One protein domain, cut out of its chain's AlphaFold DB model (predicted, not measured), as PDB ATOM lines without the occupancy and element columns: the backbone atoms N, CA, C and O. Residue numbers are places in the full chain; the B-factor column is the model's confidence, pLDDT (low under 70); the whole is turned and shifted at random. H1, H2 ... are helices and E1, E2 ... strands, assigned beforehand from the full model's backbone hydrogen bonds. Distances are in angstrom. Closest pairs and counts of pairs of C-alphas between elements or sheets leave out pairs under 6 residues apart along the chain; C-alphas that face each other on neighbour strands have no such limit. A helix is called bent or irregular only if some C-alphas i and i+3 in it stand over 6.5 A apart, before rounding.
ATOM      1  N   ASN A   4     229.228 -48.471  24.895       56.09
ATOM      2  CA  ASN A   4     228.180 -47.451  24.975       56.09
ATOM      3  C   ASN A   4     227.982 -46.879  26.388       56.09
ATOM      4  O   ASN A   4     227.619 -45.717  26.490       56.09
ATOM      5  N   GLU A   5     228.218 -47.662  27.446       65.19
ATOM      6  CA  GLU A   5     228.103 -47.194  28.840       65.19
ATOM      7  C   GLU A   5     229.251 -46.241  29.175       65.19
ATOM      8  O   GLU A   5     229.051 -45.217  29.808       65.19
ATOM      9  N   VAL A   6     230.457 -46.539  28.684       69.81
ATOM     10  CA  VAL A   6     231.643 -45.698  28.904       69.81
ATOM     11  C   VAL A   6     231.456 -44.336  28.242       69.81
ATOM     12  O   VAL A   6     231.719 -43.305  28.847       69.81
ATOM     13  N   SER A   7     230.935 -44.319  27.015       67.88
ATOM     14  CA  SER A   7     230.753 -43.097  26.229       67.88
ATOM     15  C   SER A   7     229.939 -42.016  26.943       67.88
ATOM     16  O   SER A   7     230.222 -40.835  26.753       67.88
ATOM     17  N   THR A   8     228.939 -42.388  27.746       80.06
ATOM     18  CA  THR A   8     228.016 -41.430  28.376       80.06
ATOM     19  C   THR A   8     228.377 -41.076  29.816       80.06
ATOM     20  O   THR A   8     227.904 -40.054  30.297       80.06
ATOM     21  N   MET A   9     229.268 -41.819  30.482       88.44
ATOM     22  CA  MET A   9     229.596 -41.613  31.904       88.44
ATOM     23  C   MET A   9     230.039 -40.189  32.241       88.44
ATOM     24  O   MET A   9     229.551 -39.598  33.199       88.44
ATOM     25  N   ILE A  10     230.957 -39.609  31.460       88.81
ATOM     26  CA  ILE A  10     231.402 -38.231  31.718       88.81
ATOM     27  C   ILE A  10     230.259 -37.245  31.480       88.81
ATOM     28  O   ILE A  10     230.120 -36.277  32.219       88.81
ATOM     29  N   PHE A  11     229.444 -37.478  30.454       87.44
ATOM     30  CA  PHE A  11     228.295 -36.627  30.171       87.44
ATOM     31  C   PHE A  11     227.293 -36.646  31.336       87.44
ATOM     32  O   PHE A  11     226.932 -35.591  31.844       87.44
ATOM     33  N   GLU A  12     226.923 -37.837  31.806       88.38
ATOM     34  CA  GLU A  12     226.040 -38.030  32.959       88.38
ATOM     35  C   GLU A  12     226.627 -37.415  34.233       88.38
ATOM     36  O   GLU A  12     225.902 -36.816  35.016       88.38
ATOM     37  N   ALA A  13     227.945 -37.499  34.427       91.12
ATOM     38  CA  ALA A  13     228.624 -36.850  35.541       91.12
ATOM     39  C   ALA A  13     228.558 -35.315  35.459       91.12
ATOM     40  O   ALA A  13     228.343 -34.650  36.469       91.12
ATOM     41  N   LEU A  14     228.724 -34.737  34.267       89.69
ATOM     42  CA  LEU A  14     228.648 -33.288  34.064       89.69
ATOM     43  C   LEU A  14     227.229 -32.736  34.299       89.69
ATOM     44  O   LEU A  14     227.106 -31.602  34.757       89.69
ATOM     45  N   GLU A  15     226.177 -33.529  34.062       89.25
ATOM     46  CA  GLU A  15     224.781 -33.165  34.375       89.25
ATOM     47  C   GLU A  15     224.545 -32.914  35.879       89.25
ATOM     48  O   GLU A  15     223.668 -32.130  36.237       89.25
ATOM     49  N   TYR A  16     225.366 -33.485  36.777       88.38
ATOM     50  CA  TYR A  16     225.314 -33.158  38.215       88.38
ATOM     51  C   TYR A  16     225.763 -31.726  38.524       88.38
ATOM     52  O   TYR A  16     225.486 -31.217  39.611       88.38
ATOM     53  N   LEU A  17     226.496 -31.080  37.614       86.94
ATOM     54  CA  LEU A  17     226.933 -29.697  37.785       86.94
ATOM     55  C   LEU A  17     225.908 -28.709  37.228       86.94
ATOM     56  O   LEU A  17     225.613 -27.711  37.881       86.94
ATOM     57  N   ALA A  18     225.401 -28.967  36.022       86.50
ATOM     58  CA  ALA A  18     224.339 -28.195  35.387       86.50
ATOM     59  C   ALA A  18     223.752 -28.970  34.190       86.50
ATOM     60  O   ALA A  18     224.479 -29.755  33.574       86.50
ATOM     61  N   PRO A  19     222.496 -28.687  33.789       86.50
ATOM     62  CA  PRO A  19     221.885 -29.303  32.611       86.50
ATOM     63  C   PRO A  19     222.698 -29.069  31.330       86.50
ATOM     64  O   PRO A  19     223.245 -27.980  31.144       86.50
ATOM     65  N   ILE A  20     222.762 -30.038  30.409       84.06
ATOM     66  CA  ILE A  20     223.489 -29.922  29.131       84.06
ATOM     67  C   ILE A  20     222.509 -29.904  27.949       84.06
ATOM     68  O   ILE A  20     221.666 -30.776  27.778       84.06
ATOM     69  N   LYS A  21     222.656 -28.914  27.057       71.81
ATOM     70  CA  LYS A  21     221.711 -28.663  25.953       71.81
ATOM     71  C   LYS A  21     221.966 -29.506  24.701       71.81
ATOM     72  O   LYS A  21     221.042 -29.828  23.960       71.81
ATOM     73  N   THR A  22     223.233 -29.799  24.405       65.19
ATOM     74  CA  THR A  22     223.640 -30.468  23.154       65.19
ATOM     75  C   THR A  22     224.902 -31.306  23.342       65.19
ATOM     76  O   THR A  22     225.999 -30.849  22.993       65.19
ATOM     77  N   PRO A  23     224.792 -32.530  23.872       62.06
ATOM     78  CA  PRO A  23     225.921 -33.439  23.876       62.06
ATOM     79  C   PRO A  23     226.149 -34.038  22.491       62.06
ATOM     80  O   PRO A  23     225.267 -34.660  21.904       62.06
ATOM     81  N   LEU A  24     227.364 -33.881  21.972       66.19
ATOM     82  CA  LEU A  24     227.882 -34.783  20.952       66.19
ATOM     83  C   LEU A  24     228.823 -35.754  21.663       66.19
ATOM     84  O   LEU A  24     230.003 -35.463  21.864       66.19
ATOM     85  N   VAL A  25     228.255 -36.887  22.075       62.47
ATOM     86  CA  VAL A  25     229.003 -38.019  22.615       62.47
ATOM     87  C   VAL A  25     229.487 -38.853  21.437       62.47
ATOM     88  O   VAL A  25     228.722 -39.606  20.842       62.47
ATOM     89  N   ASP A  26     230.754 -38.696  21.079       63.25
ATOM     90  CA  ASP A  26     231.382 -39.463  19.997       63.25
ATOM     91  C   ASP A  26     232.647 -40.176  20.489       63.25
ATOM     92  O   ASP A  26     233.536 -40.495  19.708       63.25
ATOM     93  N   MET A  27     232.728 -40.408  21.808       59.12
ATOM     94  CA  MET A  27     233.927 -40.941  22.443       59.12
ATOM     95  C   MET A  27     234.227 -42.371  21.986       59.12
ATOM     96  O   MET A  27     235.390 -42.662  21.737       59.12
ATOM     97  N   LEU A  28     233.223 -43.259  21.874       59.31
ATOM     98  CA  LEU A  28     233.424 -44.687  21.577       59.31
ATOM     99  C   LEU A  28     232.164 -45.324  20.951       59.31
ATOM    100  O   LEU A  28     231.281 -45.828  21.648       59.31
ATOM    101  N   SER A  29     232.064 -45.338  19.620       59.56
ATOM    102  CA  SER A  29     231.003 -46.084  18.923       59.56
ATOM    103  C   SER A  29     231.132 -47.585  19.205       59.56
ATOM    104  O   SER A  29     232.153 -48.185  18.868       59.56
ATOM    105  N   GLY A  30     230.079 -48.217  19.740       59.19
ATOM    106  CA  GLY A  30     230.042 -49.651  20.085       59.19
ATOM    107  C   GLY A  30     230.363 -50.648  18.975       59.19
ATOM    108  O   GLY A  30     230.509 -51.833  19.257       59.19
ATOM    109  N   LYS A  31     230.502 -50.197  17.723       65.75
ATOM    110  CA  LYS A  31     230.926 -51.035  16.592       65.75
ATOM    111  C   LYS A  31     232.396 -50.853  16.202       65.75
ATOM    112  O   LYS A  31     232.938 -51.721  15.529       65.75
ATOM    113  N   ASN A  32     233.033 -49.743  16.583       78.81
ATOM    114  CA  ASN A  32     234.442 -49.471  16.300       78.81
ATOM    115  C   ASN A  32     234.991 -48.412  17.269       78.81
ATOM    116  O   ASN A  32     234.983 -47.217  16.960       78.81
ATOM    117  N   ILE A  33     235.496 -48.860  18.421       83.19
ATOM    118  CA  ILE A  33     236.068 -47.988  19.461       83.19
ATOM    119  C   ILE A  33     237.299 -47.204  18.982       83.19
ATOM    120  O   ILE A  33     237.584 -46.138  19.504       83.19
ATOM    121  N   TYR A  34     237.984 -47.683  17.939       87.19
ATOM    122  CA  TYR A  34     239.133 -47.010  17.329       87.19
ATOM    123  C   TYR A  34     238.739 -46.135  16.129       87.19
ATOM    124  O   TYR A  34     239.587 -45.504  15.502       87.19
ATOM    125  N   GLY A  35     237.459 -46.080  15.759       81.88
ATOM    126  CA  GLY A  35     237.017 -45.378  14.555       81.88
ATOM    127  C   GLY A  35     237.136 -43.858  14.645       81.88
ATOM    128  O   GLY A  35     237.203 -43.199  13.605       81.88
ATOM    129  N   ARG A  36     237.147 -43.310  15.864       81.25
ATOM    130  CA  ARG A  36     237.130 -41.871  16.144       81.25
ATOM    131  C   ARG A  36     237.914 -41.544  17.419       81.25
ATOM    132  O   ARG A  36     238.033 -42.415  18.278       81.25
ATOM    133  N   PRO A  37     238.443 -40.313  17.546       84.81
ATOM    134  CA  PRO A  37     239.106 -39.880  18.769       84.81
ATOM    135  C   PRO A  37     238.174 -39.917  19.985       84.81
ATOM    136  O   PRO A  37     236.995 -39.588  19.849       84.81
ATOM    137  N   PRO A  38     238.713 -40.164  21.191       84.75
ATOM    138  CA  PRO A  38     237.969 -40.017  22.425       84.75
ATOM    139  C   PRO A  38     237.844 -38.518  22.738       84.75
ATOM    140  O   PRO A  38     238.751 -37.901  23.301       84.75
ATOM    141  N   PHE A  39     236.730 -37.908  22.334       86.31
ATOM    142  CA  PHE A  39     236.394 -36.533  22.701       86.31
ATOM    143  C   PHE A  39     234.916 -36.388  23.058       86.31
ATOM    144  O   PHE A  39     234.048 -37.059  22.499       86.31
ATOM    145  N   LEU A  40     234.637 -35.453  23.960       87.81
ATOM    146  CA  LEU A  40     233.289 -35.036  24.313       87.81
ATOM    147  C   LEU A  40     233.139 -33.565  23.954       87.81
ATOM    148  O   LEU A  40     233.923 -32.732  24.411       87.81
ATOM    149  N   ARG A  41     232.123 -33.243  23.152       87.31
ATOM    150  CA  ARG A  41     231.697 -31.860  22.925       87.31
ATOM    151  C   ARG A  41     230.356 -31.635  23.599       87.31
ATOM    152  O   ARG A  41     229.403 -32.356  23.315       87.31
ATOM    153  N   PHE A  42     230.272 -30.613  24.438       86.81
ATOM    154  CA  PHE A  42     229.065 -30.313  25.199       86.81
ATOM    155  C   PHE A  42     228.887 -28.808  25.416       86.81
ATOM    156  O   PHE A  42     229.799 -28.011  25.190       86.81
ATOM    157  N   ARG A  43     227.684 -28.422  25.846       86.12
ATOM    158  CA  ARG A  43     227.323 -27.054  26.229       86.12
ATOM    159  C   ARG A  43     226.295 -27.105  27.352       86.12
ATOM    160  O   ARG A  43     225.259 -27.738  27.169       86.12
ATOM    161  N   PHE A  44     226.545 -26.401  28.450       84.06
ATOM    162  CA  PHE A  44     225.563 -26.263  29.525       84.06
ATOM    163  C   PHE A  44     224.372 -25.389  29.096       84.06
ATOM    164  O   PHE A  44     224.544 -24.408  28.367       84.06
ATOM    165  N   ASP A  45     223.168 -25.755  29.529       81.94
ATOM    166  CA  ASP A  45     221.920 -25.028  29.294       81.94
ATOM    167  C   ASP A  45     221.695 -23.958  30.368       81.94
ATOM    168  O   ASP A  45     220.733 -23.986  31.130       81.94
ATOM    169  N   ILE A  46     222.635 -23.021  30.443       73.69
ATOM    170  CA  ILE A  46     222.575 -21.868  31.338       73.69
ATOM    171  C   ILE A  46     222.645 -20.570  30.524       73.69
ATOM    172  O   ILE A  46     223.344 -20.531  29.501       73.69
ATOM    173  N   PRO A  47     221.896 -19.527  30.929       60.06
ATOM    174  CA  PRO A  47     221.997 -18.200  30.336       60.06
ATOM    175  C   PRO A  47     223.383 -17.616  30.608       60.06
ATOM    176  O   PRO A  47     223.853 -17.646  31.741       60.06
ATOM    177  N   ASP A  48     223.990 -17.078  29.555       55.75
ATOM    178  CA  ASP A  48     225.328 -16.494  29.522       55.75
ATOM    179  C   ASP A  48     226.495 -17.410  29.906       55.75
ATOM    180  O   ASP A  48     226.386 -18.466  30.528       55.75
ATOM    181  N   GLU A  49     227.649 -17.018  29.385       58.34
ATOM    182  CA  GLU A  49     228.950 -17.626  29.588       58.34
ATOM    183  C   GLU A  49     229.318 -17.623  31.077       58.34
ATOM    184  O   GLU A  49     230.021 -16.738  31.554       58.34
ATOM    185  N   ASN A  50     228.811 -18.596  31.837       66.56
ATOM    186  CA  ASN A  50     229.173 -18.727  33.239       66.56
ATOM    187  C   ASN A  50     230.607 -19.263  33.345       66.56
ATOM    188  O   ASN A  50     230.844 -20.477  33.403       66.56
ATOM    189  N   ASP A  51     231.557 -18.328  33.347       72.62
ATOM    190  CA  ASP A  51     232.977 -18.580  33.554       72.62
ATOM    191  C   ASP A  51     233.223 -19.402  34.823       72.62
ATOM    192  O   ASP A  51     234.122 -20.235  34.823       72.62
ATOM    193  N   GLU A  52     232.400 -19.276  35.870       83.50
ATOM    194  CA  GLU A  52     232.570 -20.046  37.107       83.50
ATOM    195  C   GLU A  52     232.364 -21.543  36.881       83.50
ATOM    196  O   GLU A  52     233.127 -22.360  37.398       83.50
ATOM    197  N   LEU A  53     231.365 -21.924  36.077       84.94
ATOM    198  CA  LEU A  53     231.129 -23.331  35.772       84.94
ATOM    199  C   LEU A  53     232.245 -23.890  34.888       84.94
ATOM    200  O   LEU A  53     232.705 -25.010  35.114       84.94
ATOM    201  N   TYR A  54     232.717 -23.100  33.920       84.56
ATOM    202  CA  TYR A  54     233.885 -23.469  33.122       84.56
ATOM    203  C   TYR A  54     235.121 -23.666  34.005       84.56
ATOM    204  O   TYR A  54     235.720 -24.737  33.959       84.56
ATOM    205  N   ILE A  55     235.456 -22.683  34.844       88.25
ATOM    206  CA  ILE A  55     236.602 -22.714  35.760       88.25
ATOM    207  C   ILE A  55     236.479 -23.899  36.719       88.25
ATOM    208  O   ILE A  55     237.459 -24.598  36.968       88.25
ATOM    209  N   LYS A  56     235.278 -24.187  37.234       90.25
ATOM    210  CA  LYS A  56     235.039 -25.343  38.106       90.25
ATOM    211  C   LYS A  56     235.355 -26.653  37.390       90.25
ATOM    212  O   LYS A  56     236.101 -27.465  37.934       90.25
ATOM    213  N   VAL A  57     234.827 -26.863  36.183       91.00
ATOM    214  CA  VAL A  57     235.120 -28.080  35.409       91.00
ATOM    215  C   VAL A  57     236.603 -28.129  35.043       91.00
ATOM    216  O   VAL A  57     237.238 -29.157  35.240       91.00
ATOM    217  N   GLU A  58     237.190 -27.030  34.574       92.75
ATOM    218  CA  GLU A  58     238.613 -26.943  34.231       92.75
ATOM    219  C   GLU A  58     239.514 -27.298  35.423       92.75
ATOM    220  O   GLU A  58     240.448 -28.087  35.276       92.75
ATOM    221  N   ASN A  59     239.194 -26.806  36.621       92.81
ATOM    222  CA  ASN A  59     239.890 -27.150  37.859       92.81
ATOM    223  C   ASN A  59     239.746 -28.636  38.213       92.81
ATOM    224  O   ASN A  59     240.717 -29.262  38.631       92.81
ATOM    225  N   ILE A  60     238.564 -29.231  38.038       94.19
ATOM    226  CA  ILE A  60     238.375 -30.672  38.272       94.19
ATOM    227  C   ILE A  60     239.240 -31.483  37.299       94.19
ATOM    228  O   ILE A  60     239.981 -32.371  37.719       94.19
ATOM    229  N   ILE A  61     239.176 -31.156  36.006       94.50
ATOM    230  CA  ILE A  61     239.877 -31.888  34.946       94.50
ATOM    231  C   ILE A  61     241.398 -31.719  35.055       94.50
ATOM    232  O   ILE A  61     242.132 -32.687  34.880       94.50
ATOM    233  N   SER A  62     241.890 -30.518  35.358       92.69
ATOM    234  CA  SER A  62     243.333 -30.245  35.471       92.69
ATOM    235  C   SER A  62     243.998 -30.940  36.662       92.69
ATOM    236  O   SER A  62     245.189 -31.239  36.588       92.69
ATOM    237  N   ASN A  63     243.235 -31.244  37.717       92.19
ATOM    238  CA  ASN A  63     243.700 -31.985  38.893       92.19
ATOM    239  C   ASN A  63     243.529 -33.510  38.769       92.19
ATOM    240  O   ASN A  63     243.895 -34.252  39.681       92.19
ATOM    241  N   TYR A  64     242.966 -34.003  37.662       94.94
ATOM    242  CA  TYR A  64     242.854 -35.438  37.425       94.94
ATOM    243  C   TYR A  64     244.214 -36.044  37.042       94.94
ATOM    244  O   TYR A  64     244.853 -35.634  36.070       94.94
ATOM    245  N   HIS A  65     244.629 -37.072  37.785       92.81
ATOM    246  CA  HIS A  65     245.884 -37.801  37.586       92.81
ATOM    247  C   HIS A  65     245.623 -39.261  37.187       92.81
ATOM    248  O   HIS A  65     245.868 -40.184  37.962       92.81
ATOM    249  N   GLY A  66     245.091 -39.456  35.978       94.00
ATOM    250  CA  GLY A  66     244.880 -40.775  35.377       94.00
ATOM    251  C   GLY A  66     246.018 -41.237  34.470       94.00
ATOM    252  O   GLY A  66     247.149 -40.754  34.551       94.00
ATOM    253  N   LYS A  67     245.701 -42.173  33.569       96.69
ATOM    254  CA  LYS A  67     246.640 -42.679  32.555       96.69
ATOM    255  C   LYS A  67     246.966 -41.619  31.509       96.69
ATOM    256  O   LYS A  67     248.096 -41.558  31.022       96.69
ATOM    257  N   LEU A  68     245.993 -40.773  31.177       96.06
ATOM    258  CA  LEU A  68     246.155 -39.647  30.271       96.06
ATOM    259  C   LEU A  68     246.035 -38.328  31.023       96.06
ATOM    260  O   LEU A  68     245.258 -38.170  31.964       96.06
ATOM    261  N   LYS A  69     246.759 -37.322  30.530       96.44
ATOM    262  CA  LYS A  69     246.458 -35.931  30.857       96.44
ATOM    263  C   LYS A  69     245.245 -35.497  30.042       96.44
ATOM    264  O   LYS A  69     245.298 -35.534  28.811       96.44
ATOM    265  N   TRP A  70     244.192 -35.052  30.711       95.69
ATOM    266  CA  TRP A  70     242.986 -34.519  30.081       95.69
ATOM    267  C   TRP A  70     243.022 -32.991  30.024       95.69
ATOM    268  O   TRP A  70     243.728 -32.342  30.796       95.69
ATOM    269  N   ILE A  71     242.295 -32.413  29.071       95.12
ATOM    270  CA  ILE A  71     242.149 -30.964  28.931       95.12
ATOM    271  C   ILE A  71     240.707 -30.603  28.590       95.12
ATOM    272  O   ILE A  71     240.066 -31.284  27.785       95.12
ATOM    273  N   LEU A  72     240.232 -29.511  29.185       93.81
ATOM    274  CA  LEU A  72     239.011 -28.827  28.791       93.81
ATOM    275  C   LEU A  72     239.384 -27.630  27.909       93.81
ATOM    276  O   LEU A  72     240.236 -26.831  28.277       93.81
ATOM    277  N   ILE A  73     238.770 -27.513  26.735       91.56
ATOM    278  CA  ILE A  73     238.985 -26.397  25.811       91.56
ATOM    279  C   ILE A  73     237.642 -25.747  25.533       91.56
ATOM    280  O   ILE A  73     236.689 -26.412  25.124       91.56
ATOM    281  N   ARG A  74     237.574 -24.430  25.691       87.94
ATOM    282  CA  ARG A  74     236.410 -23.640  25.299       87.94
ATOM    283  C   ARG A  74     236.574 -23.097  23.883       87.94
ATOM    284  O   ARG A  74     237.586 -22.477  23.562       87.94
ATOM    285  N   ARG A  75     235.578 -23.317  23.020       84.69
ATOM    286  CA  ARG A  75     235.517 -22.722  21.673       84.69
ATOM    287  C   ARG A  75     234.110 -22.253  21.352       84.69
ATOM    288  O   ARG A  75     233.193 -23.070  21.211       84.69
ATOM    289  N   LYS A  76     233.958 -20.940  21.145       82.00
ATOM    290  CA  LYS A  76     232.642 -20.300  21.011       82.00
ATOM    291  C   LYS A  76     231.773 -20.744  22.205       82.00
ATOM    292  O   LYS A  76     232.234 -20.705  23.337       82.00
ATOM    293  N   ASN A  77     230.597 -21.302  21.930       78.25
ATOM    294  CA  ASN A  77     229.648 -21.770  22.939       78.25
ATOM    295  C   ASN A  77     229.791 -23.263  23.299       78.25
ATOM    296  O   ASN A  77     228.855 -23.831  23.851       78.25
ATOM    297  N   ASN A  78     230.884 -23.935  22.920       84.81
ATOM    298  CA  ASN A  78     231.078 -25.361  23.197       84.81
ATOM    299  C   ASN A  78     232.331 -25.602  24.036       84.81
ATOM    300  O   ASN A  78     233.376 -24.985  23.816       84.81
ATOM    301  N   TYR A  79     232.225 -26.582  24.921       88.50
ATOM    302  CA  TYR A  79     233.331 -27.163  25.657       88.50
ATOM    303  C   TYR A  79     233.753 -28.472  25.006       88.50
ATOM    304  O   TYR A  79     232.916 -29.248  24.540       88.50
ATOM    305  N   PHE A  80     235.058 -28.701  24.973       90.56
ATOM    306  CA  PHE A  80     235.678 -29.896  24.430       90.56
ATOM    307  C   PHE A  80     236.534 -30.527  25.513       90.56
ATOM    308  O   PHE A  80     237.470 -29.897  25.994       90.56
ATOM    309  N   LEU A  81     236.225 -31.766  25.873       92.75
ATOM    310  CA  LEU A  81     237.030 -32.565  26.782       92.75
ATOM    311  C   LEU A  81     237.687 -33.699  26.000       92.75
ATOM    312  O   LEU A  81     237.004 -34.458  25.307       92.75
ATOM    313  N   MET A  82     239.008 -33.800  26.095       93.06
ATOM    314  CA  MET A  82     239.795 -34.809  25.384       93.06
ATOM    315  C   MET A  82     241.164 -35.026  26.041       93.06
ATOM    316  O   MET A  82     241.609 -34.181  26.825       93.06
ATOM    317  N   PRO A  83     241.883 -36.100  25.681       94.62
ATOM    318  CA  PRO A  83     243.296 -36.227  26.006       94.62
ATOM    319  C   PRO A  83     244.115 -35.066  25.434       94.62
ATOM    320  O   PRO A  83     244.014 -34.729  24.251       94.62
ATOM    321  N   PHE A  84     244.990 -34.489  26.256       94.88
ATOM    322  CA  PHE A  84     245.824 -33.335  25.917       94.88
ATOM    323  C   PHE A  84     246.630 -33.542  24.629       94.88
ATOM    324  O   PHE A  84     246.731 -32.631  23.812       94.88
ATOM    325  N   LEU A  85     247.145 -34.752  24.395       94.12
ATOM    326  CA  LEU A  85     247.916 -35.090  23.191       94.12
ATOM    327  C   LEU A  85     247.129 -34.908  21.881       94.12
ATOM    328  O   LEU A  85     247.734 -34.683  20.833       94.12
ATOM    329  N   LEU A  86     245.796 -34.992  21.938       92.62
ATOM    330  CA  LEU A  86     244.918 -34.833  20.779       92.62
ATOM    331  C   LEU A  86     244.545 -33.371  20.511       92.62
ATOM    332  O   LEU A  86     244.140 -33.042  19.396       92.62
ATOM    333  N   SER A  87     244.735 -32.485  21.496       92.56
ATOM    334  CA  SER A  87     244.330 -31.076  21.414       92.56
ATOM    335  C   SER A  87     244.966 -30.330  20.244       92.56
ATOM    336  O   SER A  87     244.303 -29.519  19.609       92.56
ATOM    337  N   LYS A  88     246.208 -30.658  19.872       93.31
ATOM    338  CA  LYS A  88     246.898 -30.040  18.728       93.31
ATOM    339  C   LYS A  88     246.252 -30.340  17.368       93.31
ATOM    340  O   LYS A  88     246.553 -29.662  16.394       93.31
ATOM    341  N   TYR A  89     245.383 -31.350  17.288       92.75
ATOM    342  CA  TYR A  89     244.704 -31.737  16.050       92.75
ATOM    343  C   TYR A  89     243.270 -31.209  15.954       92.75
ATOM    344  O   TYR A  89     242.654 -31.372  14.907       92.75
ATOM    345  N   ILE A  90     242.728 -30.587  17.006       89.00
ATOM    346  CA  ILE A  90     241.311 -30.192  17.077       89.00
ATOM    347  C   ILE A  90     240.906 -29.168  15.994       89.00
ATOM    348  O   ILE A  90     239.741 -29.109  15.606       89.00
ATOM    349  N   ASP A  91     241.861 -28.375  15.496       88.75
ATOM    350  CA  ASP A  91     241.671 -27.415  14.396       88.75
ATOM    351  C   ASP A  91     241.748 -28.052  13.006       88.75
ATOM    352  O   ASP A  91     241.386 -27.421  12.012       88.75
ATOM    353  N   SER A  92     242.213 -29.298  12.909       90.62
ATOM    354  CA  SER A  92     242.275 -29.989  11.630       90.62
ATOM    355  C   SER A  92     240.857 -30.277  11.130       90.62
ATOM    356  O   SER A  92     240.081 -30.928  11.837       90.62
ATOM    357  N   PRO A  93     240.516 -29.928   9.876       87.62
ATOM    358  CA  PRO A  93     239.238 -30.322   9.282       87.62
ATOM    359  C   PRO A  93     239.097 -31.850   9.174       87.62
ATOM    360  O   PRO A  93     237.990 -32.363   9.027       87.62
ATOM    361  N   SER A  94     240.210 -32.587   9.274       90.00
ATOM    362  CA  SER A  94     240.244 -34.051   9.267       90.00
ATOM    363  C   SER A  94     240.202 -34.677  10.664       90.00
ATOM    364  O   SER A  94     240.242 -35.898  10.752       90.00
ATOM    365  N   PHE A  95     240.093 -33.902  11.750       87.69
ATOM    366  CA  PHE A  95     240.126 -34.427  13.127       87.69
ATOM    367  C   PHE A  95     239.131 -35.574  13.367       87.69
ATOM    368  O   PHE A  95     239.471 -36.582  13.981       87.69
ATOM    369  N   LEU A  96     237.914 -35.442  12.828       85.69
ATOM    370  CA  LEU A  96     236.847 -36.445  12.939       85.69
ATOM    371  C   LEU A  96     236.858 -37.482  11.806       85.69
ATOM    372  O   LEU A  96     236.031 -38.395  11.794       85.69
ATOM    373  N   LYS A  97     237.760 -37.341  10.827       87.25
ATOM    374  CA  LYS A  97     237.872 -38.279   9.712       87.25
ATOM    375  C   LYS A  97     238.479 -39.581  10.228       87.25
ATOM    376  O   LYS A  97     239.578 -39.594  10.781       87.25
ATOM    377  N   GLN A  98     237.771 -40.686  10.006       86.00
ATOM    378  CA  GLN A  98     238.251 -42.016  10.369       86.00
ATOM    379  C   GLN A  98     239.649 -42.261   9.784       86.00
ATOM    380  O   GLN A  98     239.905 -41.973   8.614       86.00
ATOM    381  N   GLY A  99     240.552 -42.787  10.609       86.38
ATOM    382  CA  GLY A  99     241.917 -43.122  10.207       86.38
ATOM    383  C   GLY A  99     242.913 -41.955  10.208       86.38
ATOM    384  O   GLY A  99     244.114 -42.202  10.134       86.38
ATOM    385  N   PHE A 100     242.460 -40.700  10.331       91.88
ATOM    386  CA  PHE A 100     243.357 -39.538  10.333       91.88
ATOM    387  C   PHE A 100     244.333 -39.581  11.515       91.88
ATOM    388  O   PHE A 100     245.541 -39.579  11.321       91.88
ATOM    389  N   LEU A 101     243.833 -39.705  12.745       91.44
ATOM    390  CA  LEU A 101     244.700 -39.694  13.927       91.44
ATOM    391  C   LEU A 101     245.572 -40.945  14.052       91.44
ATOM    392  O   LEU A 101     246.705 -40.842  14.510       91.44
ATOM    393  N   SER A 102     245.093 -42.110  13.607       92.00
ATOM    394  CA  SER A 102     245.928 -43.315  13.537       92.00
ATOM    395  C   SER A 102     247.057 -43.179  12.518       92.00
ATOM    396  O   SER A 102     248.112 -43.770  12.714       92.00
ATOM    397  N   HIS A 103     246.860 -42.398  11.452       93.19
ATOM    398  CA  HIS A 103     247.924 -42.061  10.509       93.19
ATOM    399  C   HIS A 103     248.926 -41.081  11.135       93.19
ATOM    400  O   HIS A 103     250.123 -41.344  11.125       93.19
ATOM    401  N   GLU A 104     248.444 -39.997  11.751       93.88
ATOM    402  CA  GLU A 104     249.300 -38.952  12.335       93.88
ATOM    403  C   GLU A 104     250.111 -39.408  13.556       93.88
ATOM    404  O   GLU A 104     251.200 -38.896  13.808       93.88
ATOM    405  N   LEU A 105     249.574 -40.336  14.352       92.50
ATOM    406  CA  LEU A 105     250.209 -40.828  15.582       92.50
ATOM    407  C   LEU A 105     250.882 -42.194  15.406       92.50
ATOM    408  O   LEU A 105     251.660 -42.607  16.265       92.50
ATOM    409  N   GLY A 106     250.562 -42.906  14.326       94.62
ATOM    410  CA  GLY A 106     250.793 -44.338  14.204       94.62
ATOM    411  C   GLY A 106     249.703 -45.156  14.907       94.62
ATOM    412  O   GLY A 106     249.223 -44.815  15.993       94.62
ATOM    413  N   GLU A 107     249.315 -46.272  14.287       92.69
ATOM    414  CA  GLU A 107     248.159 -47.068  14.714       92.69
ATOM    415  C   GLU A 107     248.300 -47.598  16.146       92.69
ATOM    416  O   GLU A 107     247.356 -47.501  16.928       92.69
ATOM    417  N   PHE A 108     249.483 -48.103  16.509       95.00
ATOM    418  CA  PHE A 108     249.748 -48.622  17.853       95.00
ATOM    419  C   PHE A 108     249.548 -47.545  18.923       95.00
ATOM    420  O   PHE A 108     248.815 -47.756  19.887       95.00
ATOM    421  N   LYS A 109     250.143 -46.361  18.722       94.94
ATOM    422  CA  LYS A 109     250.059 -45.271  19.696       94.94
ATOM    423  C   LYS A 109     248.642 -44.725  19.814       94.94
ATOM    424  O   LYS A 109     248.187 -44.403  20.907       94.94
ATOM    425  N   TYR A 110     247.938 -44.629  18.691       93.94
ATOM    426  CA  TYR A 110     246.549 -44.200  18.680       93.94
ATOM    427  C   TYR A 110     245.643 -45.173  19.447       93.94
ATOM    428  O   TYR A 110     244.867 -44.725  20.288       93.94
ATOM    429  N   LYS A 111     245.774 -46.488  19.227       93.62
ATOM    430  CA  LYS A 111     245.010 -47.493  19.984       93.62
ATOM    431  C   LYS A 111     245.331 -47.450  21.475       93.62
ATOM    432  O   LYS A 111     244.406 -47.434  22.274       93.62
ATOM    433  N   GLU A 112     246.607 -47.312  21.837       95.31
ATOM    434  CA  GLU A 112     247.026 -47.159  23.236       95.31
ATOM    435  C   GLU A 112     246.335 -45.958  23.912       95.31
ATOM    436  O   GLU A 112     245.838 -46.081  25.027       95.31
ATOM    437  N   ILE A 113     246.249 -44.808  23.231       94.38
ATOM    438  CA  ILE A 113     245.541 -43.624  23.747       94.38
ATOM    439  C   ILE A 113     244.047 -43.913  23.930       94.38
ATOM    440  O   ILE A 113     243.465 -43.493  24.925       94.38
ATOM    441  N   ILE A 114     243.417 -44.610  22.984       92.06
ATOM    442  CA  ILE A 114     241.995 -44.970  23.075       92.06
ATOM    443  C   ILE A 114     241.755 -45.897  24.271       92.06
ATOM    444  O   ILE A 114     240.858 -45.634  25.066       92.06
ATOM    445  N   ASP A 115     242.576 -46.933  24.433       93.00
ATOM    446  CA  ASP A 115     242.453 -47.898  25.529       93.00
ATOM    447  C   ASP A 115     242.659 -47.215  26.892       93.00
ATOM    448  O   ASP A 115     241.868 -47.393  27.815       93.00
ATOM    449  N   GLN A 116     243.667 -46.344  27.007       94.69
ATOM    450  CA  GLN A 116     243.888 -45.560  28.225       94.69
ATOM    451  C   GLN A 116     242.737 -44.587  28.509       94.69
ATOM    452  O   GLN A 116     242.370 -44.405  29.667       94.69
ATOM    453  N   ALA A 117     242.144 -43.983  27.474       92.75
ATOM    454  CA  ALA A 117     240.984 -43.117  27.638       92.75
ATOM    455  C   ALA A 117     239.762 -43.905  28.133       92.75
ATOM    456  O   ALA A 117     239.065 -43.425  29.021       92.75
ATOM    457  N   ILE A 118     239.530 -45.115  27.611       90.44
ATOM    458  CA  ILE A 118     238.466 -46.018  28.080       90.44
ATOM    459  C   ILE A 118     238.607 -46.298  29.578       90.44
ATOM    460  O   ILE A 118     237.612 -46.244  30.300       90.44
ATOM    461  N   ASP A 119     239.829 -46.560  30.037       92.69
ATOM    462  CA  ASP A 119     240.108 -46.835  31.448       92.69
ATOM    463  C   ASP A 119     239.968 -45.591  32.339       92.69
ATOM    464  O   ASP A 119     239.542 -45.699  33.489       92.69
ATOM    465  N   ASP A 120     240.305 -44.408  31.819       94.12
ATOM    466  CA  ASP A 120     240.198 -43.141  32.547       94.12
ATOM    467  C   ASP A 120     238.750 -42.664  32.708       94.12
ATOM    468  O   ASP A 120     238.415 -42.056  33.724       94.12
ATOM    469  N   ILE A 121     237.880 -42.909  31.723       92.25
ATOM    470  CA  ILE A 121     236.527 -42.336  31.677       92.25
ATOM    471  C   ILE A 121     235.704 -42.589  32.963       92.25
ATOM    472  O   ILE A 121     235.159 -41.616  33.493       92.25
ATOM    473  N   PRO A 122     235.615 -43.816  33.519       92.44
ATOM    474  CA  PRO A 122     234.864 -44.062  34.755       92.44
ATOM    475  C   PRO A 122     235.431 -43.318  35.967       92.44
ATOM    476  O   PRO A 122     234.681 -42.841  36.822       92.44
ATOM    477  N   LEU A 123     236.760 -43.209  36.044       94.62
ATOM    478  CA  LEU A 123     237.456 -42.528  37.134       94.62
ATOM    479  C   LEU A 123     237.247 -41.015  37.042       94.62
ATOM    480  O   LEU A 123     236.940 -40.367  38.043       94.62
ATOM    481  N   LEU A 124     237.341 -40.464  35.832       93.31
ATOM    482  CA  LEU A 124     237.095 -39.054  35.561       93.31
ATOM    483  C   LEU A 124     235.638 -38.674  35.858       93.31
ATOM    484  O   LEU A 124     235.389 -37.662  36.508       93.31
ATOM    485  N   ALA A 125     234.679 -39.508  35.445       92.94
ATOM    486  CA  ALA A 125     233.263 -39.324  35.758       92.94
ATOM    487  C   ALA A 125     233.009 -39.338  37.275       92.94
ATOM    488  O   ALA A 125     232.337 -38.451  37.800       92.94
ATOM    489  N   SER A 126     233.609 -40.291  37.995       93.19
ATOM    490  CA  SER A 126     233.495 -40.380  39.457       93.19
ATOM    491  C   SER A 126     234.054 -39.135  40.153       93.19
ATOM    492  O   SER A 126     233.415 -38.602  41.057       93.19
ATOM    493  N   LEU A 127     235.204 -38.624  39.698       94.25
ATOM    494  CA  LEU A 127     235.801 -37.399  40.233       94.25
ATOM    495  C   LEU A 127     234.900 -36.174  40.006       94.25
ATOM    496  O   LEU A 127     234.742 -35.356  40.911       94.25
ATOM    497  N   ILE A 128     234.298 -36.044  38.818       93.19
ATOM    498  CA  ILE A 128     233.361 -34.951  38.515       93.19
ATOM    499  C   ILE A 128     232.172 -34.980  39.484       93.19
ATOM    500  O   ILE A 128     231.836 -33.937  40.044       93.19
ATOM    501  N   ILE A 129     231.595 -36.160  39.738       92.31
ATOM    502  CA  ILE A 129     230.478 -36.340  40.683       92.31
ATOM    503  C   ILE A 129     230.908 -36.033  42.125       92.31
ATOM    504  O   ILE A 129     230.192 -35.371  42.875       92.31
ATOM    505  N   GLU A 130     232.086 -36.486  42.553       92.44
ATOM    506  CA  GLU A 130     232.588 -36.189  43.900       92.44
ATOM    507  C   GLU A 130     232.721 -34.672  44.107       92.44
ATOM    508  O   GLU A 130     232.240 -34.114  45.095       92.44
ATOM    509  N   LYS A 131     233.330 -33.977  43.141       89.69
ATOM    510  CA  LYS A 131     233.579 -32.534  43.216       89.69
ATOM    511  C   LYS A 131     232.343 -31.684  42.907       89.69
ATOM    512  O   LYS A 131     232.331 -30.504  43.266       89.69
ATOM    513  N   SER A 132     231.293 -32.237  42.295       82.81
ATOM    514  CA  SER A 132     230.011 -31.538  42.148       82.81
ATOM    515  C   SER A 132     229.299 -31.387  43.494       82.81
ATOM    516  O   SER A 132     228.765 -30.315  43.769       82.81
ATOM    517  N   ASN A 133     229.381 -32.408  44.355       70.69
ATOM    518  CA  ASN A 133     228.691 -32.470  45.649       70.69
ATOM    519  C   ASN A 133     229.380 -31.685  46.782       70.69
ATOM    520  O   ASN A 133     228.752 -31.399  47.796       70.69
ATOM    521  N   ILE A 134     230.656 -31.314  46.628       59.28
ATOM    522  CA  ILE A 134     231.432 -30.614  47.673       59.28
ATOM    523  C   ILE A 134     231.168 -29.089  47.690       59.28
ATOM    524  O   ILE A 134     231.593 -28.395  48.604       59.28
ATOM    525  N   SER A 135     230.397 -28.531  46.749       48.97
ATOM    526  CA  SER A 135     230.071 -27.088  46.719       48.97
ATOM    527  C   SER A 135     228.895 -26.666  47.622       48.97
ATOM    528  O   SER A 135     228.239 -25.671  47.332       48.97
TER     529      SER A 135
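Overview. This is residues 4 to 135 of the 137 residues of an uncharacterized protein of Flammeovirga sp. SJP92 (UniProt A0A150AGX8). A small three-stranded sheet is the core, with H2 over one face, the short H3 over the opposite face, and H1 on the sheet by its edge strand E1. The long bent helix H5 runs along the length of the domain: its arm H5b packs on H1 and H2, and H4 makes a corner with its arm H5a. The 132 printed residues hold five named helices and three named strands, in the order H1 E1 H2 E2 E3 H3 H4 H5. The class is mostly helix, and the antiparallel sheet has the order E1, E3, E2. The whole is compact, with a radius of gyration of the C-alphas of 14.3 A, and only just elongated, spanning 42 by 28 by 25 A.

Along the chain. E1 is residues 40 to 42, E3 residues 78 to 83, 16.6 A, and E2 residues 70 to 75, 16.3 A. H1, residues 4 to 15, starts at C-alpha 4 (228.180, -47.451, 24.975), measures 17.4 A and is irregular: C-alphas 7 and 10 are 7.4 A apart. H2 is residues 51 to 62, 15.7 A. H3, residues 84 to 89, is only just irregular, with C-alphas 85 and 88 6.8 A apart. H4 is residues 100 to 105. H5, residues 107 to 133, was assigned as one helix by its hydrogen bonds but is bent, with C-alphas 119 and 122 6.8 A apart. H5a, residues 107 to 119, is 18.6 A, and H5b, residues 122 to 133, is 17.1 A, ending at C-alpha 133 (228.691, -32.470, 45.649).

Arrangement. E1 and E3 are antiparallel at 164 degrees, with N 40 and O 81 2.9 A apart, within hydrogen-bond range. E3 and E2, a hairpin, stand at 155 degrees, with N 73 and O 80 at 2.8 A. E1, H2, E2 form a split strand-helix-strand unit, E3 between its strands, with a right-handed crossover. H2 is on the sheet at a height of 8.6 A, over E2; H3 is on the opposite face. H5b touches H1, closest C-alphas Ile 10 and Ala 125, 4.6 A, and H2, closest Ile 60 and Ile 128, 6.6 A. H4 and H5a touch only at the corner, closest C-alphas Ser 102 and Tyr 110, 5.3 A. Every O i to N i+4 pair is within hydrogen-bond range in H2, H4, H5a and H5b; H1 has 5 of 8, H3 0 of 2 but 2 of 3 O i to N i+3.

Size, cuts and confidence. The C-alphas of His 103 and Ser 135 are the farthest apart, 43.1 A. The printed part has no cut. The link H1 to E1 is long, 24 residues. pLDDT is under 70 at residues 4 to 7, 22 to 31, 47 to 50 and 134 to 135.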